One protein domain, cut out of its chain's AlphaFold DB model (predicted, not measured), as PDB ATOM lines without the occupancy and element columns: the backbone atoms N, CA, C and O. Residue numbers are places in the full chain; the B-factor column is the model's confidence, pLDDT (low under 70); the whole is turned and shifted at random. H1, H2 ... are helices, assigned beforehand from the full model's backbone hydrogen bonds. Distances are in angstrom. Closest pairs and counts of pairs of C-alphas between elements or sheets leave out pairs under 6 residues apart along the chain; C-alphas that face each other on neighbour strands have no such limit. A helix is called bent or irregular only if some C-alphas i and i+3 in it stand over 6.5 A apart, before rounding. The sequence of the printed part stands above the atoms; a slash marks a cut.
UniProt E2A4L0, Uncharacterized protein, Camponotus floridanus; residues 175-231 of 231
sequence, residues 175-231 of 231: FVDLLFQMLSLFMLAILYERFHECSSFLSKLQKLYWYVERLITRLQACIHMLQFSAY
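AT A GLANCE: This is residues 175 to 231 of the 231 residues of an uncharacterized protein of Camponotus floridanus (UniProt E2A4L0). One long helix, H2, lies alongside a shorter helix, H1, and the chain folds back between them, giving a narrow, lopsided U with unequal arms and a small gap between the arms. The far part of the long arm, with the tail after it, residues 217 to 231, sticks out past the shorter arm and makes much of the length. The printed part has 57 residues with two named helices, H1 then H2, and no named strand; the class is all helix. It is only just extended, close to loose, with a radius of gyration of the C-alphas of 15.6 A, and its C-alphas span 53 by 20 by 7 A.

IN THESE COORDINATES: H2, the longest helix, covers residues 199 to 228 and measures 44.3 A from C-alpha 199 at (-1.438, -25.200, 5.612) to C-alpha 228 at (-40.759, -34.797, -12.433). H1 covers residues 175 to 194 and measures 27.8 A, beginning with C-alpha 175 at (-22.023, -23.559, -18.393).

HOW THE PARTS SIT: H2 and H1 are near each other, with 10 pairs of C-alphas within 10 A and their closest C-alphas 8.3 A apart. Along x, the N-to-C direction of H1 has the component 0.89 and that of H2 has -0.87. A tight link of 4 residues, 195 to 198, joins H1 to H2. In H1 every O i to N i+4 pair is within hydrogen-bond range; in H2 it is 24 of 26. Neither helix is bent.

THE WHOLE: The C-alphas of Glu 197 and Tyr 231, the two farthest apart, are 53.5 A apart. Residues 195 to 200 stand free, and so do residues 217 to 231, of which 217 to 228 belong to H2. The body without these stretches has 36 residues and spans 27 by 18 by 6 A. The printed part has no cut and ends at Tyr 231, the chain's last residue. The mean pLDDT of the printed part is 77.6, with residues 195 to 198 and 229 to 231 under 70.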
ATOM      1  N   PHE A 175     -22.806 -24.768 -18.633       79.50
ATOM      2  CA  PHE A 175     -22.023 -23.559 -18.393       79.50
ATOM      3  C   PHE A 175     -21.552 -23.461 -16.935       79.50
ATOM      4  O   PHE A 175     -20.405 -23.092 -16.696       79.50
ATOM      5  N   VAL A 176     -22.399 -23.819 -15.965       79.50
ATOM      6  CA  VAL A 176     -22.040 -23.880 -14.540       79.50
ATOM      7  C   VAL A 176     -21.027 -24.995 -14.273       79.50
ATOM      8  O   VAL A 176     -20.056 -24.745 -13.564       79.50
ATOM      9  N   ASP A 177     -21.185 -26.174 -14.879       79.50
ATOM     10  CA  ASP A 177     -20.221 -27.280 -14.804       79.50
ATOM     11  C   ASP A 177     -18.869 -26.889 -15.417       79.50
ATOM     12  O   ASP A 177     -17.829 -27.078 -14.788       79.50
ATOM     13  N   LEU A 178     -18.862 -26.270 -16.603       80.25
ATOM     14  CA  LEU A 178     -17.635 -25.791 -17.248       80.25
ATOM     15  C   LEU A 178     -16.958 -24.686 -16.424       80.25
ATOM     16  O   LEU A 178     -15.741 -24.708 -16.241       80.25
ATOM     17  N   LEU A 179     -17.733 -23.738 -15.890       80.06
ATOM     18  CA  LEU A 179     -17.234 -22.694 -14.997       80.06
ATOM     19  C   LEU A 179     -16.652 -23.301 -13.715       80.06
ATOM     20  O   LEU A 179     -15.590 -22.872 -13.272       80.06
ATOM     21  N   PHE A 180     -17.301 -24.316 -13.142       79.44
ATOM     22  CA  PHE A 180     -16.811 -25.036 -11.969       79.44
ATOM     23  C   PHE A 180     -15.539 -25.832 -12.277       79.44
ATOM     24  O   PHE A 180     -14.603 -25.804 -11.483       79.44
ATOM     25  N   GLN A 181     -15.444 -26.474 -13.443       84.25
ATOM     26  CA  GLN A 181     -14.240 -27.177 -13.880       84.25
ATOM     27  C   GLN A 181     -13.070 -26.206 -14.091       84.25
ATOM     28  O   GLN A 181     -11.964 -26.471 -13.620       84.25
ATOM     29  N   MET A 182     -13.315 -25.040 -14.697       80.25
ATOM     30  CA  MET A 182     -12.328 -23.960 -14.813       80.25
ATOM     31  C   MET A 182     -11.922 -23.401 -13.442       80.25
ATOM     32  O   MET A 182     -10.735 -23.206 -13.193       80.25
ATOM     33  N   LEU A 183     -12.876 -23.196 -12.526       82.44
ATOM     34  CA  LEU A 183     -12.605 -22.736 -11.162       82.44
ATOM     35  C   LEU A 183     -11.807 -23.778 -10.363       82.44
ATOM     36  O   LEU A 183     -10.904 -23.416  -9.618       82.44
ATOM     37  N   SER A 184     -12.107 -25.065 -10.541       82.50
ATOM     38  CA  SER A 184     -11.402 -26.188  -9.917       82.50
ATOM     39  C   SER A 184      -9.958 -26.277 -10.412       82.50
ATOM     40  O   SER A 184      -9.037 -26.328  -9.601       82.50
ATOM     41  N   LEU A 185      -9.734 -26.178 -11.728       85.62
ATOM     42  CA  LEU A 185      -8.393 -26.117 -12.320       85.62
ATOM     43  C   LEU A 185      -7.615 -24.875 -11.865       85.62
ATOM     44  O   LEU A 185      -6.434 -24.978 -11.545       85.62
ATOM     45  N   PHE A 186      -8.270 -23.715 -11.773       83.50
ATOM     46  CA  PHE A 186      -7.664 -22.482 -11.270       83.50
ATOM     47  C   PHE A 186      -7.287 -22.587  -9.784       83.50
ATOM     48  O   PHE A 186      -6.181 -22.220  -9.395       83.50
ATOM     49  N   MET A 187      -8.165 -23.159  -8.956       78.56
ATOM     50  CA  MET A 187      -7.888 -23.435  -7.546       78.56
ATOM     51  C   MET A 187      -6.783 -24.480  -7.371       78.56
ATOM     52  O   MET A 187      -5.972 -24.336  -6.463       78.56
ATOM     53  N   LEU A 188      -6.704 -25.490  -8.245       82.00
ATOM     54  CA  LEU A 188      -5.624 -26.478  -8.261       82.00
ATOM     55  C   LEU A 188      -4.284 -25.848  -8.673       82.00
ATOM     56  O   LEU A 188      -3.265 -26.164  -8.070       82.00
ATOM     57  N   ALA A 189      -4.281 -24.929  -9.643       84.25
ATOM     58  CA  ALA A 189      -3.091 -24.183 -10.053       84.25
ATOM     59  C   ALA A 189      -2.591 -23.248  -8.937       84.25
ATOM     60  O   ALA A 189      -1.410 -23.285  -8.596       84.25
ATOM     61  N   ILE A 190      -3.492 -22.488  -8.299       81.38
ATOM     62  CA  ILE A 190      -3.171 -21.685  -7.106       81.38
ATOM     63  C   ILE A 190      -2.663 -22.580  -5.974       81.38
ATOM     64  O   ILE A 190      -1.689 -22.230  -5.312       81.38
ATOM     65  N   LEU A 191      -3.295 -23.735  -5.744       76.44
ATOM     66  CA  LEU A 191      -2.847 -24.691  -4.734       76.44
ATOM     67  C   LEU A 191      -1.458 -25.232  -5.043       76.44
ATOM     68  O   LEU A 191      -0.668 -25.311  -4.116       76.44
ATOM     69  N   TYR A 192      -1.149 -25.571  -6.294       79.19
ATOM     70  CA  TYR A 192       0.170 -26.056  -6.702       79.19
ATOM     71  C   TYR A 192       1.256 -24.994  -6.483       79.19
ATOM     72  O   TYR A 192       2.294 -25.295  -5.900       79.19
ATOM     73  N   GLU A 193       0.992 -23.740  -6.862       81.69
ATOM     74  CA  GLU A 193       1.936 -22.632  -6.667       81.69
ATOM     75  C   GLU A 193       2.097 -22.248  -5.179       81.69
ATOM     76  O   GLU A 193       3.198 -21.948  -4.722       81.69
ATOM     77  N   ARG A 194       1.017 -22.305  -4.384       72.69
ATOM     78  CA  ARG A 194       1.010 -21.933  -2.954       72.69
ATOM     79  C   ARG A 194       1.214 -23.091  -1.979       72.69
ATOM     80  O   ARG A 194       1.283 -22.848  -0.770       72.69
ATOM     81  N   PHE A 195       1.353 -24.329  -2.459       64.31
ATOM     82  CA  PHE A 195       1.490 -25.517  -1.604       64.31
ATOM     83  C   PHE A 195       2.705 -25.431  -0.676       64.31
ATOM     84  O   PHE A 195       2.705 -25.998   0.413       64.31
ATOM     85  N   HIS A 196       3.727 -24.690  -1.104       60.56
ATOM     86  CA  HIS A 196       4.997 -24.567  -0.405       60.56
ATOM     87  C   HIS A 196       4.952 -23.658   0.845       60.56
ATOM     88  O   HIS A 196       5.925 -23.636   1.597       60.56
ATOM     89  N   GLU A 197       3.860 -22.912   1.089       64.19
ATOM     90  CA  GLU A 197       3.845 -21.839   2.105       64.19
ATOM     91  C   GLU A 197       2.694 -21.863   3.134       64.19
ATOM     92  O   GLU A 197       2.840 -21.233   4.181       64.19
ATOM     93  N   CYS A 198       1.542 -22.523   2.904       61.97
ATOM     94  CA  CYS A 198       0.374 -22.313   3.791       61.97
ATOM     95  C   CYS A 198      -0.604 -23.493   3.992       61.97
ATOM     96  O   CYS A 198      -1.593 -23.649   3.274       61.97
ATOM     97  N   SER A 199      -0.456 -24.213   5.113       73.12
ATOM     98  CA  SER A 199      -1.438 -25.200   5.612       73.12
ATOM     99  C   SER A 199      -2.770 -24.579   6.076       73.12
ATOM    100  O   SER A 199      -3.831 -25.187   5.943       73.12
ATOM    101  N   SER A 200      -2.742 -23.336   6.568       76.69
ATOM    102  CA  SER A 200      -3.927 -22.572   7.005       76.69
ATOM    103  C   SER A 200      -4.946 -22.348   5.875       76.69
ATOM    104  O   SER A 200      -6.161 -22.367   6.096       76.69
ATOM    105  N   PHE A 201      -4.461 -22.174   4.641       76.19
ATOM    106  CA  PHE A 201      -5.304 -21.879   3.484       76.19
ATOM    107  C   PHE A 201      -6.128 -23.100   3.045       76.19
ATOM    108  O   PHE A 201      -7.325 -22.967   2.784       76.19
ATOM    109  N   LEU A 202      -5.529 -24.299   3.087       76.19
ATOM    110  CA  LEU A 202      -6.188 -25.577   2.783       76.19
ATOM    111  C   LEU A 202      -7.476 -25.783   3.597       76.19
ATOM    112  O   LEU A 202      -8.498 -26.162   3.032       76.19
ATOM    113  N   SER A 203      -7.479 -25.457   4.897       79.94
ATOM    114  CA  SER A 203      -8.669 -25.618   5.751       79.94
ATOM    115  C   SER A 203      -9.843 -24.718   5.329       79.94
ATOM    116  O   SER A 203     -11.004 -25.129   5.386       79.94
ATOM    117  N   LYS A 204      -9.563 -23.489   4.870       82.00
ATOM    118  CA  LYS A 204     -10.596 -22.579   4.343       82.00
ATOM    119  C   LYS A 204     -11.112 -23.059   2.986       82.00
ATOM    120  O   LYS A 204     -12.317 -23.025   2.746       82.00
ATOM    121  N   LEU A 205     -10.213 -23.551   2.137       75.75
ATOM    122  CA  LEU A 205     -10.525 -24.030   0.792       75.75
ATOM    123  C   LEU A 205     -11.360 -25.323   0.830       75.75
ATOM    124  O   LEU A 205     -12.353 -25.429   0.118       75.75
ATOM    125  N   GLN A 206     -11.056 -26.241   1.753       83.19
ATOM    126  CA  GLN A 206     -11.846 -27.451   2.006       83.19
ATOM    127  C   GLN A 206     -13.275 -27.129   2.484       83.19
ATOM    128  O   GLN A 206     -14.233 -27.761   2.040       83.19
ATOM    129  N   LYS A 207     -13.449 -26.113   3.345       85.25
ATOM    130  CA  LYS A 207     -14.783 -25.635   3.761       85.25
ATOM    131  C   LYS A 207     -15.572 -25.025   2.600       85.25
ATOM    132  O   LYS A 207     -16.777 -25.248   2.513       85.25
ATOM    133  N   LEU A 208     -14.905 -24.277   1.718       80.44
ATOM    134  CA  LEU A 208     -15.534 -23.704   0.527       80.44
ATOM    135  C   LEU A 208     -15.967 -24.804  -0.453       80.44
ATOM    136  O   LEU A 208     -17.112 -24.797  -0.892       80.44
ATOM    137  N   TYR A 209     -15.093 -25.780  -0.721       81.06
ATOM    138  CA  TYR A 209     -15.398 -26.945  -1.555       81.06
ATOM    139  C   TYR A 209     -16.644 -27.686  -1.047       81.06
ATOM    140  O   TYR A 209     -17.594 -27.876  -1.800       81.06
ATOM    141  N   TRP A 210     -16.695 -27.997   0.253       84.88
ATOM    142  CA  TRP A 210     -17.837 -28.676   0.874       84.88
ATOM    143  C   TRP A 210     -19.150 -27.879   0.779       84.88
ATOM    144  O   TRP A 210     -20.227 -28.450   0.605       84.88
ATOM    145  N   TYR A 211     -19.082 -26.545   0.871       81.88
ATOM    146  CA  TYR A 211     -20.253 -25.689   0.682       81.88
ATOM    147  C   TYR A 211     -20.759 -25.722  -0.769       81.88
ATOM    148  O   TYR A 211     -21.966 -25.819  -0.993       81.88
ATOM    149  N   VAL A 212     -19.848 -25.679  -1.748       78.00
ATOM    150  CA  VAL A 212     -20.186 -25.732  -3.178       78.00
ATOM    151  C   VAL A 212     -20.743 -27.104  -3.566       78.00
ATOM    152  O   VAL A 212     -21.792 -27.166  -4.198       78.00
ATOM    153  N   GLU A 213     -20.131 -28.198  -3.110       83.62
ATOM    154  CA  GLU A 213     -20.629 -29.565  -3.321       83.62
ATOM    155  C   GLU A 213     -22.068 -29.722  -2.797       83.62
ATOM    156  O   GLU A 213     -22.962 -30.185  -3.509       83.62
ATOM    157  N   ARG A 214     -22.340 -29.213  -1.587       83.50
ATOM    158  CA  ARG A 214     -23.681 -29.228  -0.985       83.50
ATOM    159  C   ARG A 214     -24.688 -28.332  -1.716       83.50
ATOM    160  O   ARG A 214     -25.884 -28.639  -1.711       83.50
ATOM    161  N   LEU A 215     -24.238 -27.235  -2.328       79.62
ATOM    162  CA  LEU A 215     -25.067 -26.376  -3.174       79.62
ATOM    163  C   LEU A 215     -25.433 -27.091  -4.484       79.62
ATOM    164  O   LEU A 215     -26.609 -27.109  -4.843       79.62
ATOM    165  N   ILE A 216     -24.467 -27.753  -5.129       78.12
ATOM    166  CA  ILE A 216     -24.676 -28.566  -6.338       78.12
ATOM    167  C   ILE A 216     -25.691 -29.679  -6.062       78.12
ATOM    168  O   ILE A 216     -26.679 -29.783  -6.784       78.12
ATOM    169  N   THR A 217     -25.540 -30.444  -4.972       83.56
ATOM    170  CA  THR A 217     -26.507 -31.502  -4.606       83.56
ATOM    171  C   THR A 217     -27.936 -30.962  -4.458       83.56
ATOM    172  O   THR A 217     -28.897 -31.613  -4.864       83.56
ATOM    173  N   ARG A 218     -28.096 -29.752  -3.898       81.50
ATOM    174  CA  ARG A 218     -29.407 -29.097  -3.763       81.50
ATOM    175  C   ARG A 218     -29.969 -28.628  -5.104       81.50
ATOM    176  O   ARG A 218     -31.153 -28.836  -5.344       81.50
ATOM    177  N   LEU A 219     -29.143 -28.050  -5.979       76.31
ATOM    178  CA  LEU A 219     -29.557 -27.708  -7.344       76.31
ATOM    179  C   LEU A 219     -29.988 -28.954  -8.127       76.31
ATOM    180  O   LEU A 219     -31.061 -28.941  -8.722       76.31
ATOM    181  N   GLN A 220     -29.212 -30.039  -8.063       78.88
ATOM    182  CA  GLN A 220     -29.530 -31.316  -8.707       78.88
ATOM    183  C   GLN A 220     -30.900 -31.846  -8.250       78.88
ATOM    184  O   GLN A 220     -31.727 -32.221  -9.079       78.88
ATOM    185  N   ALA A 221     -31.174 -31.815  -6.941       79.44
ATOM    186  CA  ALA A 221     -32.467 -32.214  -6.387       79.44
ATOM    187  C   ALA A 221     -33.619 -31.321  -6.886       79.44
ATOM    188  O   ALA A 221     -34.654 -31.838  -7.303       79.44
ATOM    189  N   CYS A 222     -33.435 -29.995  -6.919       75.12
ATOM    190  CA  CYS A 222     -34.421 -29.074  -7.493       75.12
ATOM    191  C   CYS A 222     -34.678 -29.348  -8.986       75.12
ATOM    192  O   CYS A 222     -35.827 -29.321  -9.416       75.12
ATOM    193  N   ILE A 223     -33.638 -29.655  -9.768       73.88
ATOM    194  CA  ILE A 223     -33.762 -30.001 -11.193       73.88
ATOM    195  C   ILE A 223     -34.544 -31.307 -11.372       73.88
ATOM    196  O   ILE A 223     -35.443 -31.356 -12.207       73.88
ATOM    197  N   HIS A 224     -34.271 -32.340 -10.566       79.19
ATOM    198  CA  HIS A 224     -35.045 -33.587 -10.591       79.19
ATOM    199  C   HIS A 224     -36.527 -33.366 -10.246       79.19
ATOM    200  O   HIS A 224     -37.391 -33.908 -10.930       79.19
ATOM    201  N   MET A 225     -36.831 -32.533  -9.244       77.31
ATOM    202  CA  MET A 225     -38.213 -32.177  -8.889       77.31
ATOM    203  C   MET A 225     -38.918 -31.404 -10.016       77.31
ATOM    204  O   MET A 225     -40.073 -31.686 -10.324       77.31
ATOM    205  N   LEU A 226     -38.221 -30.467 -10.669       70.44
ATOM    206  CA  LEU A 226     -38.751 -29.715 -11.813       70.44
ATOM    207  C   LEU A 226     -38.969 -30.598 -13.047       70.44
ATOM    208  O   LEU A 226     -39.957 -30.411 -13.748       70.44
ATOM    209  N   GLN A 227     -38.088 -31.570 -13.302       73.06
ATOM    210  CA  GLN A 227     -38.299 -32.556 -14.363       73.06
ATOM    211  C   GLN A 227     -39.492 -33.462 -14.058       73.06
ATOM    212  O   GLN A 227     -40.314 -33.673 -14.939       73.06
ATOM    213  N   PHE A 228     -39.623 -33.957 -12.824       77.12
ATOM    214  CA  PHE A 228     -40.759 -34.797 -12.433       77.12
ATOM    215  C   PHE A 228     -42.100 -34.049 -12.515       77.12
ATOM    216  O   PHE A 228     -43.099 -34.634 -12.902       77.12
ATOM    217  N   SER A 229     -42.117 -32.746 -12.216       68.19
ATOM    218  CA  SER A 229     -43.314 -31.898 -12.333       68.19
ATOM    219  C   SER A 229     -43.683 -31.501 -13.775       68.19
ATOM    220  O   SER A 229     -44.657 -30.769 -13.957       68.19
ATOM    221  N   ALA A 230     -42.898 -31.906 -14.779       60.81
ATOM    222  CA  ALA A 230     -43.100 -31.569 -16.191       60.81
ATOM    223  C   ALA A 230     -43.542 -32.767 -17.060       60.81
ATOM    224  O   ALA A 230     -43.689 -32.601 -18.273       60.81
ATOM    225  N   TYR A 231     -43.737 -33.941 -16.447       65.12
ATOM    226  CA  TYR A 231     -44.307 -35.154 -17.047       65.12
ATOM    227  C   TYR A 231     -45.686 -35.462 -16.448       65.12
ATOM    228  O   TYR A 231     -46.506 -36.030 -17.200       65.12
TER     229      TYR A 231